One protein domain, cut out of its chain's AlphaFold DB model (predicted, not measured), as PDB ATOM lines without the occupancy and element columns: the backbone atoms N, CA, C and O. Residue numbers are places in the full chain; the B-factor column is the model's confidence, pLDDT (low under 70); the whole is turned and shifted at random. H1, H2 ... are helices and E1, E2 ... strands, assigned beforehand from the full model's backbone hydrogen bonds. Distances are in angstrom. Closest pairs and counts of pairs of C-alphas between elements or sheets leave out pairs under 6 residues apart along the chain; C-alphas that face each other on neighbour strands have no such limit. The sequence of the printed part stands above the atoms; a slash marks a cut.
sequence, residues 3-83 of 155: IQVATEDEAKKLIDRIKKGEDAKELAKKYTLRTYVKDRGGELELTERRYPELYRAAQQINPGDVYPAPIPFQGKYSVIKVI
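Overview. This is residues 3 to 83 of the 155 residues of the protein "PpiC domain-containing protein" of candidate division Zixibacteria bacterium (UniProt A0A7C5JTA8). A small three-stranded sheet forms the core, with the longest helix, H1, over one face and the shorter H4 over the other. H2 packs beside the edge strand E1, and the tiny helix H3 sits at a corner beyond H2. The printed part has 81 residues, with four named helices and three named strands in the order E1, H1, H2, H3, H4, E2, E3. The sheet has the order E1, E3, E2 and is antiparallel; the class is mixed, helices and strands. The whole is compact and rounded, with a radius of gyration of the C-alphas of 11.3 A and spans of 29 by 25 by 23 A.

Arrangement. Begin at E3, residues 76 to 80, the inner strand of the sheet. On one side of it look for E1, residues 3 to 5, antiparallel at 158 degrees, with N 5 and O 77 within hydrogen-bond range at 2.8 A. On the other side E2, residues 71 to 73, is antiparallel to E3 at 131 degrees and forms a hairpin with it; N 78 and O 71 are 2.8 A apart. H1, residues 8 to 19, is on the sheet at a height of 8.8 A and runs along the strands, at 10 degrees to E3 on the local plane; its closest C-alphas to E3 are those of Glu 8 and Tyr 77, 5.9 A. H4, residues 52 to 59, is on the opposite face at a height of 9.1 A, with the C-alphas of Ala 58 and Ile 80 the closest to E3 at 6.8 A. These are three layers, helices on both faces of a sheet. H2, residues 24 to 31, only grazes the sheet; its C-alpha 28 comes within 5.1 A of C-alpha 3 in E1. H1 and H2 are close but not clearly touching, with C-alphas 18 and 24 the closest at 5.8 A. H3, residues 35 to 38, only just touches H2, with 3 pairs of C-alphas within 8 A, only at the corner; the closest are C-alphas 29 and 38, 4.7 A. In H1, H2 and H4 every O i to N i+4 pair is within hydrogen-bond range; H3 is too short for one.

Along the chain. Find C-alpha 3 at (336.529, 151.098, 188.951), where E1 begins its 6.5 A. H1 starts at C-alpha 8, (326.654, 153.268, 182.795), and runs 16.6 A. H2 measures 10.2 A, H3 5.1 A, H4 10.5 A and E2 6.2 A. E3 runs 13.2 A to C-alpha 80 at (334.061, 155.263, 193.641).

Size, cuts and confidence. The C-alphas of Lys 20 and Arg 49, 32.0 A apart, are the two farthest from each other. Residues 39 to 51 make the long link from H3 to H4, and the link from H4 to E2 is long too. The printed part has no cut, and no printed residue of this model is under 70 in pLDDT.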
ATOM      1  N   ILE A   3     336.733 152.060 190.038       98.12
ATOM      2  CA  ILE A   3     336.529 151.098 188.951       98.12
ATOM      3  C   ILE A   3     336.019 151.868 187.734       98.12
ATOM      4  O   ILE A   3     334.897 152.374 187.765       98.12
ATOM      5  N   GLN A   4     336.834 151.960 186.679       98.19
ATOM      6  CA  GLN A   4     336.430 152.580 185.417       98.19
ATOM      7  C   GLN A   4     335.842 151.527 184.482       98.19
ATOM      8  O   GLN A   4     336.515 150.545 184.184       98.19
ATOM      9  N   VAL A   5     334.646 151.746 183.955       98.31
ATOM     10  CA  VAL A   5     333.975 150.843 183.008       98.31
ATOM     11  C   VAL A   5     333.443 151.611 181.804       98.31
ATOM     12  O   VAL A   5     333.390 152.843 181.815       98.31
ATOM     13  N   ALA A   6     333.122 150.897 180.726       98.00
ATOM     14  CA  ALA A   6     332.727 151.524 179.468       98.00
ATOM     15  C   ALA A   6     331.313 152.102 179.549       98.00
ATOM     16  O   ALA A   6     331.062 153.180 179.016       98.00
ATOM     17  N   THR A   7     330.408 151.400 180.232       98.25
ATOM     18  CA  THR A   7     328.978 151.716 180.212       98.25
ATOM     19  C   THR A   7     328.436 152.097 181.584       98.25
ATOM     20  O   THR A   7     328.938 151.677 182.630       98.25
ATOM     21  N   GLU A   8     327.364 152.884 181.576       98.12
ATOM     22  CA  GLU A   8     326.654 153.268 182.795       98.12
ATOM     23  C   GLU A   8     326.053 152.054 183.512       98.12
ATOM     24  O   GLU A   8     326.099 151.964 184.738       98.12
ATOM     25  N   ASP A   9     325.531 151.093 182.752       98.38
ATOM     26  CA  ASP A   9     324.879 149.903 183.298       98.38
ATOM     27  C   ASP A   9     325.865 148.970 184.003       98.38
ATOM     28  O   ASP A   9     325.550 148.416 185.058       98.38
ATOM     29  N   GLU A  10     327.082 148.819 183.473       98.19
ATOM     30  CA  GLU A  10     328.158 148.116 184.179       98.19
ATOM     31  C   GLU A  10     328.487 148.802 185.504       98.19
ATOM     32  O   GLU A  10     328.629 148.132 186.529       98.19
ATOM     33  N   ALA A  11     328.559 150.136 185.508       98.50
ATOM     34  CA  ALA A  11     328.845 150.897 186.716       98.50
ATOM     35  C   ALA A  11     327.731 150.727 187.760       98.50
ATOM     36  O   ALA A  11     328.032 150.458 188.923       98.50
ATOM     37  N   LYS A  12     326.454 150.796 187.355       98.62
ATOM     38  CA  LYS A  12     325.297 150.548 188.238       98.62
ATOM     39  C   LYS A  12     325.355 149.153 188.857       98.62
ATOM     40  O   LYS A  12     325.287 149.021 190.077       98.62
ATOM     41  N   LYS A  13     325.586 148.120 188.039       98.50
ATOM     42  CA  LYS A  13     325.723 146.735 188.518       98.50
ATOM     43  C   LYS A  13     326.854 146.594 189.535       98.50
ATOM     44  O   LYS A  13     326.692 145.912 190.541       98.50
ATOM     45  N   LEU A  14     328.002 147.227 189.292       98.44
ATOM     46  CA  LEU A  14     329.129 147.193 190.225       98.44
ATOM     47  C   LEU A  14     328.817 147.916 191.539       98.44
ATOM     48  O   LEU A  14     329.173 147.403 192.596       98.44
ATOM     49  N   ILE A  15     328.122 149.055 191.493       98.44
ATOM     50  CA  ILE A  15     327.662 149.764 192.695       98.44
ATOM     51  C   ILE A  15     326.776 148.848 193.543       98.44
ATOM     52  O   ILE A  15     327.014 148.716 194.742       98.44
ATOM     53  N   ASP A  16     325.800 148.174 192.935       98.31
ATOM     54  CA  ASP A  16     324.886 147.286 193.658       98.31
ATOM     55  C   ASP A  16     325.606 146.088 194.279       98.31
ATOM     56  O   ASP A  16     325.320 145.706 195.413       98.31
ATOM     57  N   ARG A  17     326.580 145.513 193.570       98.19
ATOM     58  CA  ARG A  17     327.415 144.414 194.078       98.19
ATOM     59  C   ARG A  17     328.256 144.843 195.278       98.19
ATOM     60  O   ARG A  17     328.286 144.145 196.288       98.19
ATOM     61  N   ILE A  18     328.862 146.030 195.214       97.81
ATOM     62  CA  ILE A  18     329.616 146.602 196.339       97.81
ATOM     63  C   ILE A  18     328.688 146.879 197.532       97.81
ATOM     64  O   ILE A  18     329.056 146.589 198.668       97.81
ATOM     65  N   LYS A  19     327.473 147.396 197.295       96.50
ATOM     66  CA  LYS A  19     326.465 147.611 198.353       96.50
ATOM     67  C   LYS A  19     326.008 146.304 199.007       96.50
ATOM     68  O   LYS A  19     325.698 146.301 200.192       96.50
ATOM     69  N   LYS A  20     326.000 145.197 198.258       97.19
ATOM     70  CA  LYS A  20     325.712 143.840 198.762       97.19
ATOM     71  C   LYS A  20     326.885 143.192 199.508       97.19
ATOM     72  O   LYS A  20     326.741 142.071 199.982       97.19
ATOM     73  N   GLY A  21     328.022 143.880 199.628       95.56
ATOM     74  CA  GLY A  21     329.179 143.414 200.391       95.56
ATOM     75  C   GLY A  21     330.241 142.681 199.573       95.56
ATOM     76  O   GLY A  21     331.182 142.156 200.163       95.56
ATOM     77  N   GLU A  22     330.143 142.648 198.239       97.62
ATOM     78  CA  GLU A  22     331.231 142.104 197.418       97.62
ATOM     79  C   GLU A  22     332.515 142.942 197.551       97.62
ATOM     80  O   GLU A  22     332.472 144.176 197.641       97.62
ATOM     81  N   ASP A  23     333.674 142.271 197.523       96.62
ATOM     82  CA  ASP A  23     334.974 142.929 197.650       96.62
ATOM     83  C   ASP A  23     335.249 143.840 196.447       96.62
ATOM     84  O   ASP A  23     335.481 143.415 195.312       96.62
ATOM     85  N   ALA A  24     335.260 145.137 196.728       96.12
ATOM     86  CA  ALA A  24     335.416 146.163 195.724       96.12
ATOM     87  C   ALA A  24     336.820 146.163 195.073       96.12
ATOM     88  O   ALA A  24     336.930 146.523 193.898       96.12
ATOM     89  N   LYS A  25     337.877 145.722 195.776       96.69
ATOM     90  CA  LYS A  25     339.232 145.588 195.212       96.69
ATOM     91  C   LYS A  25     339.294 144.449 194.201       96.69
ATOM     92  O   LYS A  25     339.898 144.614 193.140       96.69
ATOM     93  N   GLU A  26     338.645 143.324 194.488       97.62
ATOM     94  CA  GLU A  26     338.566 142.194 193.551       97.62
ATOM     95  C   GLU A  26     337.724 142.548 192.318       97.62
ATOM     96  O   GLU A  26     338.107 142.260 191.179       97.62
ATOM     97  N   LEU A  27     336.628 143.287 192.513       97.50
ATOM     98  CA  LEU A  27     335.874 143.871 191.402       97.50
ATOM     99  C   LEU A  27     336.736 144.827 190.572       97.50
ATOM    100  O   LEU A  27     336.708 144.764 189.343       97.50
ATOM    101  N   ALA A  28     337.535 145.682 191.207       97.56
ATOM    102  CA  ALA A  28     338.421 146.593 190.498       97.56
ATOM    103  C   ALA A  28     339.464 145.839 189.661       97.56
ATOM    104  O   ALA A  28     339.602 146.133 188.473       97.56
ATOM    105  N   LYS A  29     340.129 144.823 190.231       97.44
ATOM    106  CA  LYS A  29     341.076 143.954 189.508       97.44
ATOM    107  C   LYS A  29     340.446 143.289 188.291       97.44
ATOM    108  O   LYS A  29     341.115 143.117 187.277       97.44
ATOM    109  N   LYS A  30     339.164 142.922 188.362       96.88
ATOM    110  CA  LYS A  30     338.472 142.247 187.261       96.88
ATOM    111  C   LYS A  30     337.975 143.215 186.185       96.88
ATOM    112  O   LYS A  30     338.193 142.962 185.001       96.88
ATOM    113  N   TYR A  31     337.330 144.308 186.584       97.38
ATOM    114  CA  TYR A  31     336.512 145.125 185.683       97.38
ATOM    115  C   TYR A  31     337.128 146.468 185.295       97.38
ATOM    116  O   TYR A  31     336.703 147.041 184.295       97.38
ATOM    117  N   THR A  32     338.110 146.996 186.037       97.69
ATOM    118  CA  THR A  32     338.614 148.340 185.724       97.69
ATOM    119  C   THR A  32     339.329 148.371 184.372       97.69
ATOM    120  O   THR A  32     340.260 147.607 184.101       97.69
ATOM    121  N   LEU A  33     338.919 149.313 183.526       97.38
ATOM    122  CA  LEU A  33     339.584 149.667 182.274       97.38
ATOM    123  C   LEU A  33     340.822 150.545 182.512       97.38
ATOM    124  O   LEU A  33     341.584 150.812 181.582       97.38
ATOM    125  N   ARG A  34     341.041 151.006 183.751       95.25
ATOM    126  CA  ARG A  34     342.218 151.784 184.148       95.25
ATOM    127  C   ARG A  34     343.376 150.850 184.504       95.25
ATOM    128  O   ARG A  34     343.593 150.499 185.661       95.25
ATOM    129  N   THR A  35     344.153 150.474 183.496       94.38
ATOM    130  CA  THR A  35     345.191 149.432 183.589       94.38
ATOM    131  C   THR A  35     346.223 149.658 184.703       94.38
ATOM    132  O   THR A  35     346.491 148.739 185.467       94.38
ATOM    133  N   TYR A  36     346.739 150.878 184.892       94.50
ATOM    134  CA  TYR A  36     347.811 151.154 185.873       94.50
ATOM    135  C   TYR A  36     347.396 151.071 187.362       94.50
ATOM    136  O   TYR A  36     348.240 151.212 188.257       94.50
ATOM    137  N   VAL A  37     346.102 150.905 187.660       95.19
ATOM    138  CA  VAL A  37     345.604 150.650 189.029       95.19
ATOM    139  C   VAL A  37     344.986 149.265 189.181       95.19
ATOM    140  O   VAL A  37     344.588 148.914 190.288       95.19
ATOM    141  N   LYS A  38     344.904 148.483 188.098       94.19
ATOM    142  CA  LYS A  38     344.190 147.205 188.067       94.19
ATOM    143  C   LYS A  38     344.742 146.234 189.108       94.19
ATOM    144  O   LYS A  38     344.001 145.827 189.995       94.19
ATOM    145  N   ASP A  39     346.051 146.002 189.100       93.56
ATOM    146  CA  ASP A  39     346.709 145.076 190.039       93.56
ATOM    147  C   ASP A  39     346.730 145.592 191.485       93.56
ATOM    148  O   ASP A  39     346.839 144.820 192.435       93.56
ATOM    149  N   ARG A  40     346.543 146.905 191.667       94.06
ATOM    150  CA  ARG A  40     346.402 147.564 192.974       94.06
ATOM    151  C   ARG A  40     344.946 147.673 193.429       94.06
ATOM    152  O   ARG A  40     344.626 148.516 194.260       94.06
ATOM    153  N   GLY A  41     344.036 146.884 192.852       94.50
ATOM    154  CA  GLY A  41     342.631 146.870 193.260       94.50
ATOM    155  C   GLY A  41     341.926 148.211 193.077       94.50
ATOM    156  O   GLY A  41     341.067 148.563 193.878       94.50
ATOM    157  N   GLY A  42     342.294 148.989 192.055       95.69
ATOM    158  CA  GLY A  42     341.661 150.282 191.790       95.69
ATOM    159  C   GLY A  42     342.068 151.386 192.766       95.69
ATOM    160  O   GLY A  42     341.368 152.393 192.889       95.69
ATOM    161  N   GLU A  43     343.163 151.228 193.506       95.94
ATOM    162  CA  GLU A  43     343.650 152.275 194.400       95.94
ATOM    163  C   GLU A  43     344.130 153.496 193.604       95.94
ATOM    164  O   GLU A  43     345.125 153.470 192.874       95.94
ATOM    165  N   LEU A  44     343.367 154.582 193.734       94.62
ATOM    166  CA  LEU A  44     343.568 155.834 193.024       94.62
ATOM    167  C   LEU A  44     343.505 156.994 194.015       94.62
ATOM    168  O   LEU A  44     342.473 157.222 194.648       94.62
ATOM    169  N   GLU A  45     344.603 157.742 194.112       94.25
ATOM    170  CA  GLU A  45     344.646 158.987 194.871       94.25
ATOM    171  C   GLU A  45     343.877 160.079 194.115       94.25
ATOM    172  O   GLU A  45     344.231 160.466 192.992       94.25
ATOM    173  N   LEU A  46     342.808 160.570 194.742       93.88
ATOM    174  CA  LEU A  46     341.977 161.636 194.203       93.88
ATOM    175  C   LEU A  46     342.405 162.975 194.794       93.88
ATOM    176  O   LEU A  46     342.440 163.159 196.007       93.88
ATOM    177  N   THR A  47     342.671 163.938 193.918       93.31
ATOM    178  CA  THR A  47     342.874 165.337 194.302       93.31
ATOM    179  C   THR A  47     341.966 166.201 193.450       93.31
ATOM    180  O   THR A  47     341.751 165.887 192.277       93.31
ATOM    181  N   GLU A  48     341.497 167.316 194.005       92.12
ATOM    182  CA  GLU A  48     340.664 168.276 193.273       92.12
ATOM    183  C   GLU A  48     341.314 168.717 191.952       92.12
ATOM    184  O   GLU A  48     340.644 168.876 190.939       92.12
ATOM    185  N   ARG A  49     342.648 168.833 191.925       91.56
ATOM    186  CA  ARG A  49     343.393 169.222 190.723       91.56
ATOM    187  C   ARG A  49     343.422 168.139 189.640       91.56
ATOM    188  O   ARG A  49     343.488 168.478 188.465       91.56
ATOM    189  N   ARG A  50     343.497 166.858 190.017       90.56
ATOM    190  CA  ARG A  50     343.724 165.755 189.064       90.56
ATOM    191  C   ARG A  50     342.423 165.110 188.595       90.56
ATOM    192  O   ARG A  50     342.351 164.697 187.445       90.56
ATOM    193  N   TYR A  51     341.436 165.023 189.482       95.44
ATOM    194  CA  TYR A  51     340.168 164.337 189.245       95.44
ATOM    195  C   TYR A  51     339.019 165.111 189.910       95.44
ATOM    196  O   TYR A  51     338.451 164.618 190.883       95.44
ATOM    197  N   PRO A  52     338.713 166.341 189.464       94.62
ATOM    198  CA  PRO A  52     337.790 167.227 190.173       94.62
ATOM    199  C   PRO A  52     336.397 166.615 190.370       94.62
ATOM    200  O   PRO A  52     335.834 166.725 191.456       94.62
ATOM    201  N   GLU A  53     335.851 165.931 189.365       95.75
ATOM    202  CA  GLU A  53     334.527 165.302 189.423       95.75
ATOM    203  C   GLU A  53     334.508 164.129 190.411       95.75
ATOM    204  O   GLU A  53     333.673 164.084 191.316       95.75
ATOM    205  N   LEU A  54     335.482 163.218 190.294       97.00
ATOM    206  CA  LEU A  54     335.602 162.055 191.181       97.00
ATOM    207  C   LEU A  54     335.892 162.482 192.625       97.00
ATOM    208  O   LEU A  54     335.364 161.898 193.569       97.00
ATOM    209  N   TYR A  55     336.722 163.513 192.798       96.19
ATOM    210  CA  TYR A  55     337.061 164.067 194.102       96.19
ATOM    211  C   TYR A  55     335.823 164.640 194.794       96.19
ATOM    212  O   TYR A  55     335.585 164.321 195.956       96.19
ATOM    213  N   ARG A  56     334.996 165.425 194.091       95.50
ATOM    214  CA  ARG A  56     333.753 165.979 194.656       95.50
ATOM    215  C   ARG A  56     332.783 164.885 195.093       95.50
ATOM    216  O   ARG A  56     332.265 164.966 196.202       95.50
ATOM    217  N   ALA A  57     332.590 163.849 194.279       96.44
ATOM    218  CA  ALA A  57     331.754 162.709 194.653       96.44
ATOM    219  C   ALA A  57     332.304 161.968 195.887       96.44
ATOM    220  O   ALA A  57     331.567 161.686 196.828       96.44
ATOM    221  N   ALA A  58     333.620 161.730 195.940       96.19
ATOM    222  CA  ALA A  58     334.277 161.116 197.095       96.19
ATOM    223  C   ALA A  58     334.155 161.959 198.380       96.19
ATOM    224  O   ALA A  58     334.095 161.412 199.480       96.19
ATOM    225  N   GLN A  59     334.107 163.291 198.274       95.25
ATOM    226  CA  GLN A  59     333.920 164.166 199.435       95.25
ATOM    227  C   GLN A  59     332.517 164.052 200.051       95.25
ATOM    228  O   GLN A  59     332.395 164.258 201.256       95.25
ATOM    229  N   GLN A  60     331.497 163.664 199.277       96.50
ATOM    230  CA  GLN A  60     330.095 163.572 199.720       96.50
ATOM    231  C   GLN A  60     329.764 162.320 200.549       96.50
ATOM    232  O   GLN A  60     328.690 162.257 201.135       96.50
ATOM    233  N   ILE A  61     330.655 161.326 200.597       96.50
ATOM    234  CA  ILE A  61     330.419 160.033 201.268       96.50
ATOM    235  C   ILE A  61     331.503 159.734 202.306       96.50
ATOM    236  O   ILE A  61     332.579 160.336 202.258       96.50
ATOM    237  N   ASN A  62     331.251 158.828 203.253       96.50
ATOM    238  CA  ASN A  62     332.220 158.514 204.306       96.50
ATOM    239  C   ASN A  62     333.260 157.481 203.843       96.50
ATOM    240  O   ASN A  62     333.024 156.744 202.881       96.50
ATOM    241  N   PRO A  63     334.429 157.398 204.505       96.56
ATOM    242  CA  PRO A  63     335.317 156.248 204.355       96.56
ATOM    243  C   PRO A  63     334.567 154.929 204.571       96.56
ATOM    244  O   PRO A  63     333.801 154.797 205.518       96.56
ATOM    245  N   GLY A  64     334.777 153.966 203.679       95.44
ATOM    246  CA  GLY A  64     334.040 152.704 203.617       95.44
ATOM    247  C   GLY A  64     332.861 152.717 202.638       95.44
ATOM    248  O   GLY A  64     332.549 151.667 202.063       95.44
ATOM    249  N   ASP A  65     332.266 153.877 202.361       96.75
ATOM    250  CA  ASP A  65     331.075 153.980 201.520       96.75
ATOM    251  C   ASP A  65     331.407 153.964 200.025       96.75
ATOM    252  O   ASP A  65     332.476 154.398 199.578       96.75
ATOM    253  N   VAL A  66     330.443 153.480 199.238       97.75
ATOM    254  CA  VAL A  66     330.430 153.575 197.775       97.75
ATOM    255  C   VAL A  66     329.512 154.715 197.344       97.75
ATOM    256  O   VAL A  66     328.411 154.871 197.872       97.75
ATOM    257  N   TYR A  67     329.956 155.515 196.376       98.19
ATOM    258  CA  TYR A  67     329.138 156.583 195.813       98.19
ATOM    259  C   TYR A  67     327.910 155.969 195.121       98.19
ATOM    260  O   TYR A  67     328.055 154.990 194.386       98.19
ATOM    261  N   PRO A  68     326.693 156.490 195.356       97.12
ATOM    262  CA  PRO A  68     325.472 155.768 195.013       97.12
ATOM    263  C   PRO A  68     325.148 155.741 193.514       97.12
ATOM    264  O   PRO A  68     324.248 154.990 193.137       97.12
ATOM    265  N   ALA A  69     325.849 156.517 192.683       97.38
ATOM    266  CA  ALA A  69     325.589 156.653 191.251       97.38
ATOM    267  C   ALA A  69     326.874 156.526 190.401       97.38
ATOM    268  O   ALA A  69     327.961 156.848 190.881       97.38
ATOM    269  N   PRO A  70     326.785 156.084 189.134       97.88
ATOM    270  CA  PRO A  70     327.902 156.157 188.194       97.88
ATOM    271  C   PRO A  70     328.355 157.599 187.961       97.88
ATOM    272  O   PRO A  70     327.523 158.489 187.799       97.88
ATOM    273  N   ILE A  71     329.667 157.829 187.882       97.88
ATOM    274  CA  ILE A  71     330.219 159.162 187.607       97.88
ATOM    275  C   ILE A  71     330.788 159.187 186.184       97.88
ATOM    276  O   ILE A  71     331.767 158.481 185.928       97.88
ATOM    277  N   PRO A  72     330.234 159.987 185.256       96.94
ATOM    278  CA  PRO A  72     330.819 160.163 183.933       96.94
ATOM    279  C   PRO A  72     332.227 160.759 184.039       96.94
ATOM    280  O   PRO A  72     332.428 161.806 184.656       96.94
ATOM    281  N   PHE A  73     333.216 160.102 183.437       95.00
ATOM    282  CA  PHE A  73     334.601 160.563 183.452       95.00
ATOM    283  C   PHE A  73     335.348 160.097 182.198       95.00
ATOM    284  O   PHE A  73     335.492 158.899 181.958       95.00
ATOM    285  N   GLN A  74     335.856 161.049 181.406       91.38
ATOM    286  CA  GLN A  74     336.640 160.791 180.184       91.38
ATOM    287  C   GLN A  74     335.939 159.857 179.169       91.38
ATOM    288  O   GLN A  74     336.560 158.941 178.634       91.38
ATOM    289  N   GLY A  75     334.639 160.066 178.924       93.94
ATOM    290  CA  GLY A  75     333.848 159.252 177.982       93.94
ATOM    291  C   GLY A  75     333.539 157.828 178.469       93.94
ATOM    292  O   GLY A  75     333.136 156.983 177.680       93.94
ATOM    293  N   LYS A  76     333.762 157.564 179.757       97.25
ATOM    294  CA  LYS A  76     333.511 156.303 180.464       97.25
ATOM    295  C   LYS A  76     332.765 156.596 181.767       97.25
ATOM    296  O   LYS A  76     332.423 157.748 182.040       97.25
ATOM    297  N   TYR A  77     332.575 155.577 182.597       98.38
ATOM    298  CA  TYR A  77     331.947 155.711 183.907       98.38
ATOM    299  C   TYR A  77     332.862 155.194 185.012       98.38
ATOM    300  O   TYR A  77     333.498 154.151 184.867       98.38
ATOM    301  N   SER A  78     332.917 155.920 186.123       98.31
ATOM    302  CA  SER A  78     333.693 155.560 187.306       98.31
ATOM    303  C   SER A  78     332.768 155.235 188.478       98.31
ATOM    304  O   SER A  78     331.834 155.978 188.782       98.31
ATOM    305  N   VAL A  79     333.075 154.137 189.166       98.38
ATOM    306  CA  VAL A  79     332.509 153.768 190.468       98.38
ATOM    307  C   VAL A  79     333.542 154.075 191.543       98.38
ATOM    308  O   VAL A  79     334.690 153.643 191.430       98.38
ATOM    309  N   ILE A  80     333.151 154.809 192.583       98.00
ATOM    310  CA  ILE A  80     334.061 155.263 193.641       98.00
ATOM    311  C   ILE A  80     333.650 154.672 194.984       98.00
ATOM    312  O   ILE A  80     332.509 154.827 195.403       98.00
ATOM    313  N   LYS A  81     334.611 154.062 195.683       97.44
ATOM    314  CA  LYS A  81     334.513 153.714 197.110       97.44
ATOM    315  C   LYS A  81     335.621 154.435 197.864       97.44
ATOM    316  O   LYS A  81     336.794 154.336 197.475       97.44
ATOM    317  N   VAL A  82     335.279 155.181 198.909       97.19
ATOM    318  CA  VAL A  82     336.280 155.905 199.705       97.19
ATOM    319  C   VAL A  82     336.967 154.909 200.630       97.19
ATOM    320  O   VAL A  82     336.307 154.192 201.369       97.19
ATOM    321  N   ILE A  83     338.296 154.842 200.564       94.88
ATOM    322  CA  ILE A  83     339.096 154.027 201.493       94.88
ATOM    323  C   ILE A  83     339.401 154.867 202.729       94.88
ATOM    324  O   ILE A  83     339.080 154.488 203.845       94.88
TER     325      ILE A  83